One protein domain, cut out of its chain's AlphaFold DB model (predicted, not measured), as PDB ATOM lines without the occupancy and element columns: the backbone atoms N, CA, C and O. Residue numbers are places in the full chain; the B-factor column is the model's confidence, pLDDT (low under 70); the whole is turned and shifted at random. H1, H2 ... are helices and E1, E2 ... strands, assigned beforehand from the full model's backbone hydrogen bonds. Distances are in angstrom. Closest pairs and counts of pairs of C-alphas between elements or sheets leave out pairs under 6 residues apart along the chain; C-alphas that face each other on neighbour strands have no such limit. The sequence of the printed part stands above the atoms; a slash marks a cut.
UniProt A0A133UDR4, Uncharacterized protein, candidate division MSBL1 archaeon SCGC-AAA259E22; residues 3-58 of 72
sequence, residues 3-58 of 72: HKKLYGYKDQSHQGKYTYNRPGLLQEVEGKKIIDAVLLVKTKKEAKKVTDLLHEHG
ATOM      1  N   HIS A   3      78.437 116.561 109.491       93.25
ATOM      2  CA  HIS A   3      78.006 116.815 108.107       93.25
ATOM      3  C   HIS A   3      78.884 117.857 107.386       93.25
ATOM      4  O   HIS A   3      79.380 117.589 106.297       93.25
ATOM      5  N   LYS A   4      79.135 119.012 108.021       95.06
ATOM      6  CA  LYS A   4      79.936 120.098 107.434       95.06
ATOM      7  C   LYS A   4      81.405 119.705 107.274       95.06
ATOM      8  O   LYS A   4      82.019 120.072 106.283       95.06
ATOM      9  N   LYS A   5      81.964 118.972 108.246       95.62
ATOM     10  CA  LYS A   5      83.348 118.478 108.180       95.62
ATOM     11  C   LYS A   5      83.513 117.413 107.092       95.62
ATOM     12  O   LYS A   5      84.528 117.401 106.412       95.62
ATOM     13  N   LEU A   6      82.526 116.535 106.922       95.56
ATOM     14  CA  LEU A   6      82.591 115.420 105.979       95.56
ATOM     15  C   LEU A   6      82.321 115.867 104.535       95.56
ATOM     16  O   LEU A   6      83.096 115.539 103.643       95.56
ATOM     17  N   TYR A   7      81.252 116.635 104.309       94.69
ATOM     18  CA  TYR A   7      80.776 116.994 102.967       94.69
ATOM     19  C   TYR A   7      81.120 118.421 102.533       94.69
ATOM     20  O   TYR A   7      81.002 118.743 101.353       94.69
ATOM     21  N   GLY A   8      81.565 119.266 103.461       95.12
ATOM     22  CA  GLY A   8      81.802 120.682 103.210       95.12
ATOM     23  C   GLY A   8      80.531 121.508 103.363       95.12
ATOM     24  O   GLY A   8      79.458 121.002 103.696       95.12
ATOM     25  N   TYR A   9      80.661 122.818 103.177       96.12
ATOM     26  CA  TYR A   9      79.540 123.755 103.208       96.12
ATOM     27  C   TYR A   9      79.905 125.075 102.529       96.12
ATOM     28  O   TYR A   9      81.076 125.427 102.395       96.12
ATOM     29  N   LYS A  10      78.881 125.832 102.129       94.88
ATOM     30  CA  LYS A  10      79.042 127.223 101.701       94.88
ATOM     31  C   LYS A  10      78.868 128.133 102.908       94.88
ATOM     32  O   LYS A  10      77.858 128.050 103.604       94.88
ATOM     33  N   ASP A  11      79.866 128.962 103.150       94.19
ATOM     34  CA  ASP A  11      79.855 129.983 104.187       94.19
ATOM     35  C   ASP A  11      79.525 131.339 103.563       94.19
ATOM     36  O   ASP A  11      79.991 131.633 102.460       94.19
ATOM     37  N   GLN A  12      78.711 132.148 104.234       94.75
ATOM     38  CA  GLN A  12      78.264 133.444 103.724       94.75
ATOM     39  C   GLN A  12      78.634 134.561 104.696       94.75
ATOM     40  O   GLN A  12      78.433 134.440 105.900       94.75
ATOM     41  N   SER A  13      79.140 135.671 104.162       92.62
ATOM     42  CA  SER A  13      79.527 136.855 104.932       92.62
ATOM     43  C   SER A  13      79.010 138.139 104.280       92.62
ATOM     44  O   SER A  13      78.612 138.141 103.113       92.62
ATOM     45  N   HIS A  14      78.999 139.230 105.051       92.06
ATOM     46  CA  HIS A  14      78.521 140.558 104.648       92.06
ATOM     47  C   HIS A  14      77.131 140.500 103.990       92.06
ATOM     48  O   HIS A  14      76.976 140.803 102.810       92.06
ATOM     49  N   GLN A  15      76.128 140.034 104.744       91.31
ATOM     50  CA  GLN A  15      74.740 139.901 104.268       91.31
ATOM     51  C   GLN A  15      74.609 139.068 102.973       91.31
ATOM     52  O   GLN A  15      73.765 139.341 102.127       91.31
ATOM     53  N   GLY A  16      75.469 138.058 102.801       88.38
ATOM     54  CA  GLY A  16      75.462 137.180 101.628       88.38
ATOM     55  C   GLY A  16      76.253 137.708 100.428       88.38
ATOM     56  O   GLY A  16      76.315 137.027  99.407       88.38
ATOM     57  N   LYS A  17      76.908 138.873 100.540       93.88
ATOM     58  CA  LYS A  17      77.744 139.440  99.469       93.88
ATOM     59  C   LYS A  17      78.972 138.582  99.162       93.88
ATOM     60  O   LYS A  17      79.407 138.535  98.014       93.88
ATOM     61  N   TYR A  18      79.522 137.896 100.163       94.44
ATOM     62  CA  TYR A  18      80.654 136.987  99.983       94.44
ATOM     63  C   TYR A  18      80.239 135.559 100.296       94.44
ATOM     64  O   TYR A  18      79.690 135.296 101.364       94.44
ATOM     65  N   THR A  19      80.530 134.643  99.374       93.62
ATOM     66  CA  THR A  19      80.320 133.205  99.559       93.62
ATOM     67  C   THR A  19      81.655 132.482  99.447       93.62
ATOM     68  O   THR A  19      82.352 132.615  98.443       93.62
ATOM     69  N   TYR A  20      81.993 131.693 100.463       93.50
ATOM     70  CA  TYR A  20      83.206 130.885 100.511       93.50
ATOM     71  C   TYR A  20      82.835 129.407 100.468       93.50
ATOM     72  O   TYR A  20      82.017 128.943 101.264       93.50
ATOM     73  N   ASN A  21      83.448 128.650  99.557       93.56
ATOM     74  CA  ASN A  21      83.315 127.198  99.564       93.56
ATOM     75  C   ASN A  21      84.300 126.613 100.581       93.56
ATOM     76  O   ASN A  21      85.511 126.789 100.443       93.56
ATOM     77  N   ARG A  22      83.791 125.940 101.614       94.69
ATOM     78  CA  ARG A  22      84.604 125.212 102.588       94.69
ATOM     79  C   ARG A  22      84.566 123.730 102.208       94.69
ATOM     80  O   ARG A  22      83.506 123.120 102.388       94.69
ATOM     81  N   PRO A  23      85.657 123.164 101.657       94.81
ATOM     82  CA  PRO A  23      85.674 121.761 101.275       94.81
ATOM     83  C   PRO A  23      85.506 120.874 102.511       94.81
ATOM     84  O   PRO A  23      85.938 121.220 103.612       94.81
ATOM     85  N   GLY A  24      84.816 119.754 102.325       95.38
ATOM     86  CA  GLY A  24      84.752 118.695 103.325       95.38
ATOM     87  C   GLY A  24      85.852 117.674 103.104       95.38
ATOM     88  O   GLY A  24      86.388 117.563 102.002       95.38
ATOM     89  N   LEU A  25      86.106 116.856 104.122       95.81
ATOM     90  CA  LEU A  25      87.087 115.779 104.065       95.81
ATOM     91  C   LEU A  25      86.883 114.879 102.842       95.81
ATOM     92  O   LEU A  25      87.856 114.505 102.202       95.81
ATOM     93  N   LEU A  26      85.631 114.569 102.483       94.62
ATOM     94  CA  LEU A  26      85.331 113.701 101.348       94.62
ATOM     95  C   LEU A  26      85.773 114.311 100.006       94.62
ATOM     96  O   LEU A  26      86.165 113.570  99.118       94.62
ATOM     97  N   GLN A  27      85.773 115.642  99.870       93.31
ATOM     98  CA  GLN A  27      86.305 116.322  98.682       93.31
ATOM     99  C   GLN A  27      87.839 116.306  98.665       93.31
ATOM    100  O   GLN A  27      88.432 116.155  97.606       93.31
ATOM    101  N   GLU A  28      88.484 116.424  99.828       93.00
ATOM    102  CA  GLU A  28      89.950 116.392  99.943       93.00
ATOM    103  C   GLU A  28      90.545 115.010  99.655       93.00
ATOM    104  O   GLU A  28      91.671 114.915  99.172       93.00
ATOM    105  N   VAL A  29      89.812 113.940  99.974       92.56
ATOM    106  CA  VAL A  29      90.244 112.552  99.744       92.56
ATOM    107  C   VAL A  29      89.744 111.960  98.424       92.56
ATOM    108  O   VAL A  29      89.787 110.745  98.256       92.56
ATOM    109  N   GLU A  30      89.198 112.791  97.529       88.31
ATOM    110  CA  GLU A  30      88.545 112.348  96.286       88.31
ATOM    111  C   GLU A  30      87.486 111.248  96.527       88.31
ATOM    112  O   GLU A  30      87.310 110.347  95.719       88.31
ATOM    113  N   GLY A  31      86.787 111.271  97.663       90.69
ATOM    114  CA  GLY A  31      85.786 110.271  98.025       90.69
ATOM    115  C   GLY A  31      84.405 110.559  97.432       90.69
ATOM    116  O   GLY A  31      84.052 111.695  97.114       90.69
ATOM    117  N   LYS A  32      83.564 109.524  97.344       91.31
ATOM    118  CA  LYS A  32      82.175 109.617  96.874       91.31
ATOM    119  C   LYS A  32      81.208 109.031  97.889       91.31
ATOM    120  O   LYS A  32      81.438 107.968  98.457       91.31
ATOM    121  N   LYS A  33      80.085 109.714  98.095       93.19
ATOM    122  CA  LYS A  33      78.933 109.152  98.803       93.19
ATOM    123  C   LYS A  33      78.125 108.339  97.797       93.19
ATOM    124  O   LYS A  33      77.661 108.905  96.813       93.19
ATOM    125  N   ILE A  34      77.968 107.043  98.043       91.75
ATOM    126  CA  ILE A  34      77.186 106.161  97.163       91.75
ATOM    127  C   ILE A  34      75.709 106.231  97.550       91.75
ATOM    128  O   ILE A  34      74.857 106.563  96.733       91.75
ATOM    129  N   ILE A  35      75.429 105.981  98.827       91.31
ATOM    130  CA  ILE A  35      74.125 106.136  99.477       91.31
ATOM    131  C   ILE A  35      74.355 106.676 100.894       91.31
ATOM    132  O   ILE A  35      75.491 106.967 101.284       91.31
ATOM    133  N   ASP A  36      73.298 106.845 101.682       89.12
ATOM    134  CA  ASP A  36      73.463 107.154 103.102       89.12
ATOM    135  C   ASP A  36      74.303 106.083 103.808       89.12
ATOM    136  O   ASP A  36      74.167 104.891 103.545       89.12
ATOM    137  N   ALA A  37      75.218 106.535 104.669       90.56
ATOM    138  CA  ALA A  37      76.177 105.706 105.405       90.56
ATOM    139  C   ALA A  37      77.156 104.855 104.563       90.56
ATOM    140  O   ALA A  37      77.976 104.149 105.146       90.56
ATOM    141  N   VAL A  38      77.153 104.955 103.226       94.31
ATOM    142  CA  VAL A  38      78.127 104.269 102.359       94.31
ATOM    143  C   VAL A  38      79.009 105.287 101.652       94.31
ATOM    144  O   VAL A  38      78.564 106.056 100.794       94.31
ATOM    145  N   LEU A  39      80.288 105.261 102.012       94.69
ATOM    146  CA  LEU A  39      81.325 106.113 101.451       94.69
ATOM    147  C   LEU A  39      82.318 105.241 100.690       94.69
ATOM    148  O   LEU A  39      82.808 104.243 101.211       94.69
ATOM    149  N   LEU A  40      82.619 105.647  99.465       94.56
ATOM    150  CA  LEU A  40      83.670 105.073  98.649       94.56
ATOM    151  C   LEU A  40      84.865 106.023  98.667       94.56
ATOM    152  O   LEU A  40      84.718 107.223  98.442       94.56
ATOM    153  N   VAL A  41      86.046 105.482  98.921       93.88
ATOM    154  CA  VAL A  41      87.316 106.211  98.904       93.88
ATOM    155  C   VAL A  41      88.327 105.415  98.095       93.88
ATOM    156  O   VAL A  41      88.164 104.208  97.907       93.88
ATOM    157  N   LYS A  42      89.360 106.087  97.599       90.44
ATOM    158  CA  LYS A  42      90.296 105.513  96.632       90.44
ATOM    159  C   LYS A  42      91.363 104.649  97.300       90.44
ATOM    160  O   LYS A  42      91.787 103.644  96.737       90.44
ATOM    161  N   THR A  43      91.789 105.013  98.509       91.69
ATOM    162  CA  THR A  43      92.885 104.337  99.214       91.69
ATOM    163  C   THR A  43      92.571 104.030 100.679       91.69
ATOM    164  O   THR A  43      91.801 104.722 101.346       91.69
ATOM    165  N   LYS A  44      93.265 103.032 101.246       92.12
ATOM    166  CA  LYS A  44      93.185 102.701 102.685       92.12
ATOM    167  C   LYS A  44      93.607 103.858 103.595       92.12
ATOM    168  O   LYS A  44      93.100 103.994 104.705       92.12
ATOM    169  N   LYS A  45      94.526 104.712 103.131       94.38
ATOM    170  CA  LYS A  45      94.970 105.901 103.872       94.38
ATOM    171  C   LYS A  45      93.837 106.915 104.025       94.38
ATOM    172  O   LYS A  45      93.668 107.492 105.093       94.38
ATOM    173  N   GLU A  46      93.071 107.128 102.964       94.81
ATOM    174  CA  GLU A  46      91.904 108.011 102.973       94.81
ATOM    175  C   GLU A  46      90.756 107.410 103.775       94.81
ATOM    176  O   GLU A  46      90.144 108.126 104.563       94.81
ATOM    177  N   ALA A  47      90.538 106.093 103.654       94.75
ATOM    178  CA  ALA A  47      89.587 105.369 104.494       94.75
ATOM    179  C   ALA A  47      89.860 105.640 105.974       94.75
ATOM    180  O   ALA A  47      88.949 106.042 106.689       94.75
ATOM    181  N   LYS A  48      91.129 105.544 106.397       95.56
ATOM    182  CA  LYS A  48      91.535 105.837 107.774       95.56
ATOM    183  C   LYS A  48      91.181 107.265 108.206       95.56
ATOM    184  O   LYS A  48      90.559 107.438 109.245       95.56
ATOM    185  N   LYS A  49      91.501 108.284 107.396       96.12
ATOM    186  CA  LYS A  49      91.145 109.684 107.712       96.12
ATOM    187  C   LYS A  49      89.639 109.861 107.924       96.12
ATOM    188  O   LYS A  49      89.219 110.571 108.834       96.12
ATOM    189  N   VAL A  50      88.832 109.239 107.062       96.12
ATOM    190  CA  VAL A  50      87.370 109.314 107.144       96.12
ATOM    191  C   VAL A  50      86.862 108.583 108.384       96.12
ATOM    192  O   VAL A  50      86.039 109.138 109.109       96.12
ATOM    193  N   THR A  51      87.360 107.377 108.670       96.00
ATOM    194  CA  THR A  51      86.938 106.622 109.856       96.00
ATOM    195  C   THR A  51      87.365 107.283 111.156       96.00
ATOM    196  O   THR A  51      86.578 107.276 112.094       96.00
ATOM    197  N   ASP A  52      88.537 107.921 111.204       96.44
ATOM    198  CA  ASP A  52      88.993 108.678 112.374       96.44
ATOM    199  C   ASP A  52      87.998 109.815 112.692       96.44
ATOM    200  O   ASP A  52      87.499 109.904 113.814       96.44
ATOM    201  N   LEU A  53      87.590 110.602 111.684       96.25
ATOM    202  CA  LEU A  53      86.566 111.648 111.841       96.25
ATOM    203  C   LEU A  53      85.202 111.085 112.282       96.25
ATOM    204  O   LEU A  53      84.484 111.713 113.061       96.25
ATOM    205  N   LEU A  54      84.804 109.929 111.749       95.69
ATOM    206  CA  LEU A  54      83.541 109.281 112.107       95.69
ATOM    207  C   LEU A  54      83.569 108.753 113.551       95.69
ATOM    208  O   LEU A  54      82.594 108.929 114.282       95.69
ATOM    209  N   HIS A  55      84.695 108.182 113.982       95.81
ATOM    210  CA  HIS A  55      84.910 107.698 115.345       95.81
ATOM    211  C   HIS A  55      84.954 108.840 116.367       95.81
ATOM    212  O   HIS A  55      84.348 108.711 117.428       95.81
ATOM    213  N   GLU A  56      85.562 109.988 116.038       96.62
ATOM    214  CA  GLU A  56      85.484 111.213 116.861       96.62
ATOM    215  C   GLU A  56      84.033 111.642 117.144       96.62
ATOM    216  O   GLU A  56      83.743 112.294 118.146       96.62
ATOM    217  N   HIS A  57      83.113 111.277 116.250       95.44
ATOM    218  CA  HIS A  57      81.687 111.552 116.359       95.44
ATOM    219  C   HIS A  57      80.854 110.342 116.826       95.44
ATOM    220  O   HIS A  57      79.626 110.412 116.794       95.44
ATOM    221  N   GLY A  58      81.496 109.265 117.294       95.50
ATOM    222  CA  GLY A  58      80.839 108.096 117.889       95.50
ATOM    223  C   GLY A  58      80.162 107.152 116.892       95.50
ATOM    224  O   GLY A  58      79.324 106.347 117.293       95.50
TER     225      GLY A  58
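AT A GLANCE: This is residues 3 to 58 of the 72 residues of an uncharacterized protein of candidate division MSBL1 archaeon SCGC-AAA259E22 (UniProt A0A133UDR4). A long two-stranded hairpin, E1 and E2, reaches out from a loose head, and its tip, residues 13 to 18, sticks out free; two short helices, H1 and H2, touch each other at the base of the hairpin, near the middle of the model. At the far end from the tip, the short hairpin E3 and E4 and the longest helix, H3, both run crosswise to the long hairpin. The printed part has 56 residues with three named helices and four named strands, in the order H1 E1 E2 H2 E3 E4 H3, and the class is mixed, helices and strands. The strands make two separate antiparallel sheets of two, E1 - E2 and E3 - E4. The whole is loose, with a radius of gyration of the C-alphas of 13.3 A, and elongated, spanning 40 by 23 by 20 A, with the long hairpin making much of the length.

IN THESE COORDINATES: E1 covers residues 8 to 13 and measures 16.4 A from first to last C-alpha, and E2 covers residues 18 to 23 and measures 16.1 A. C-alpha 13, where E1 ends, is at (79.527, 136.855, 104.932). H1 comes before E1, with residues 3 to 7, and its C-alpha 3 is at (78.006, 116.815, 108.107). H2 follows E2, with residues 25 to 28. E3 covers residues 32 to 35 and E4 residues 38 to 40, with lengths of 9.1 A and 6.7 A. H3 covers residues 44 to 56, measures 18.2 A, and ends with C-alpha 56 at (85.484, 111.213, 116.861).

HOW THE PARTS SIT: E1 and E2 form a hairpin of antiparallel neighbours, with 161 degrees between their directions. N 9 and O 22 are within hydrogen-bond range at 3.0 A, and so are N 20 and O 11 at 2.8 A. At the base of this hairpin the C-alphas of Gly 8 and Pro 23 face each other, 4.5 A apart. Here H1 and H2 touch, with the closest C-alphas, those of Leu 6 and Leu 25, 4.9 A apart. H3 is close to H2 but not clearly touching it; the closest C-alphas are those of Leu 25 and Val 50, 7.2 A apart. H3 is also close to H1 but not clearly touching, with the C-alphas of Leu 6 and Val 50 closest at 7.8 A. The closest C-alphas of H2 and E3, those of Leu 26 and Lys 32, are 6.8 A apart. E3 and E4 form the second hairpin, antiparallel at 153 degrees, with N 32 and O 40 within hydrogen-bond range at 2.8 A and N 34 and O 38 at 3.0 A. E1 and E2 are both apart from E3, E4 and H3, and E3 is apart from H3. In H1 and H3 every O i to N i+4 pair is within hydrogen-bond range; H2, with 4 residues, is too short for such a pair, and its one O i to N i+3 pair is within range.

THE WHOLE: The two C-alphas farthest apart are those of Gln 15, between E1 and E2, and Lys 44, the first residue of H3, at 41.6 A. The first and last printed C-alphas, those of His 3 and Gly 58, are 13.4 A apart. Residues 13 to 18 stand free, with no C-alpha 8 or more residues away along the chain within 10 A. The links between successive elements are tight, and no link is long. The printed part has no cut from residue 3 to residue 58. The mean pLDDT of the printed part is 93.8, and no printed residue is under 70.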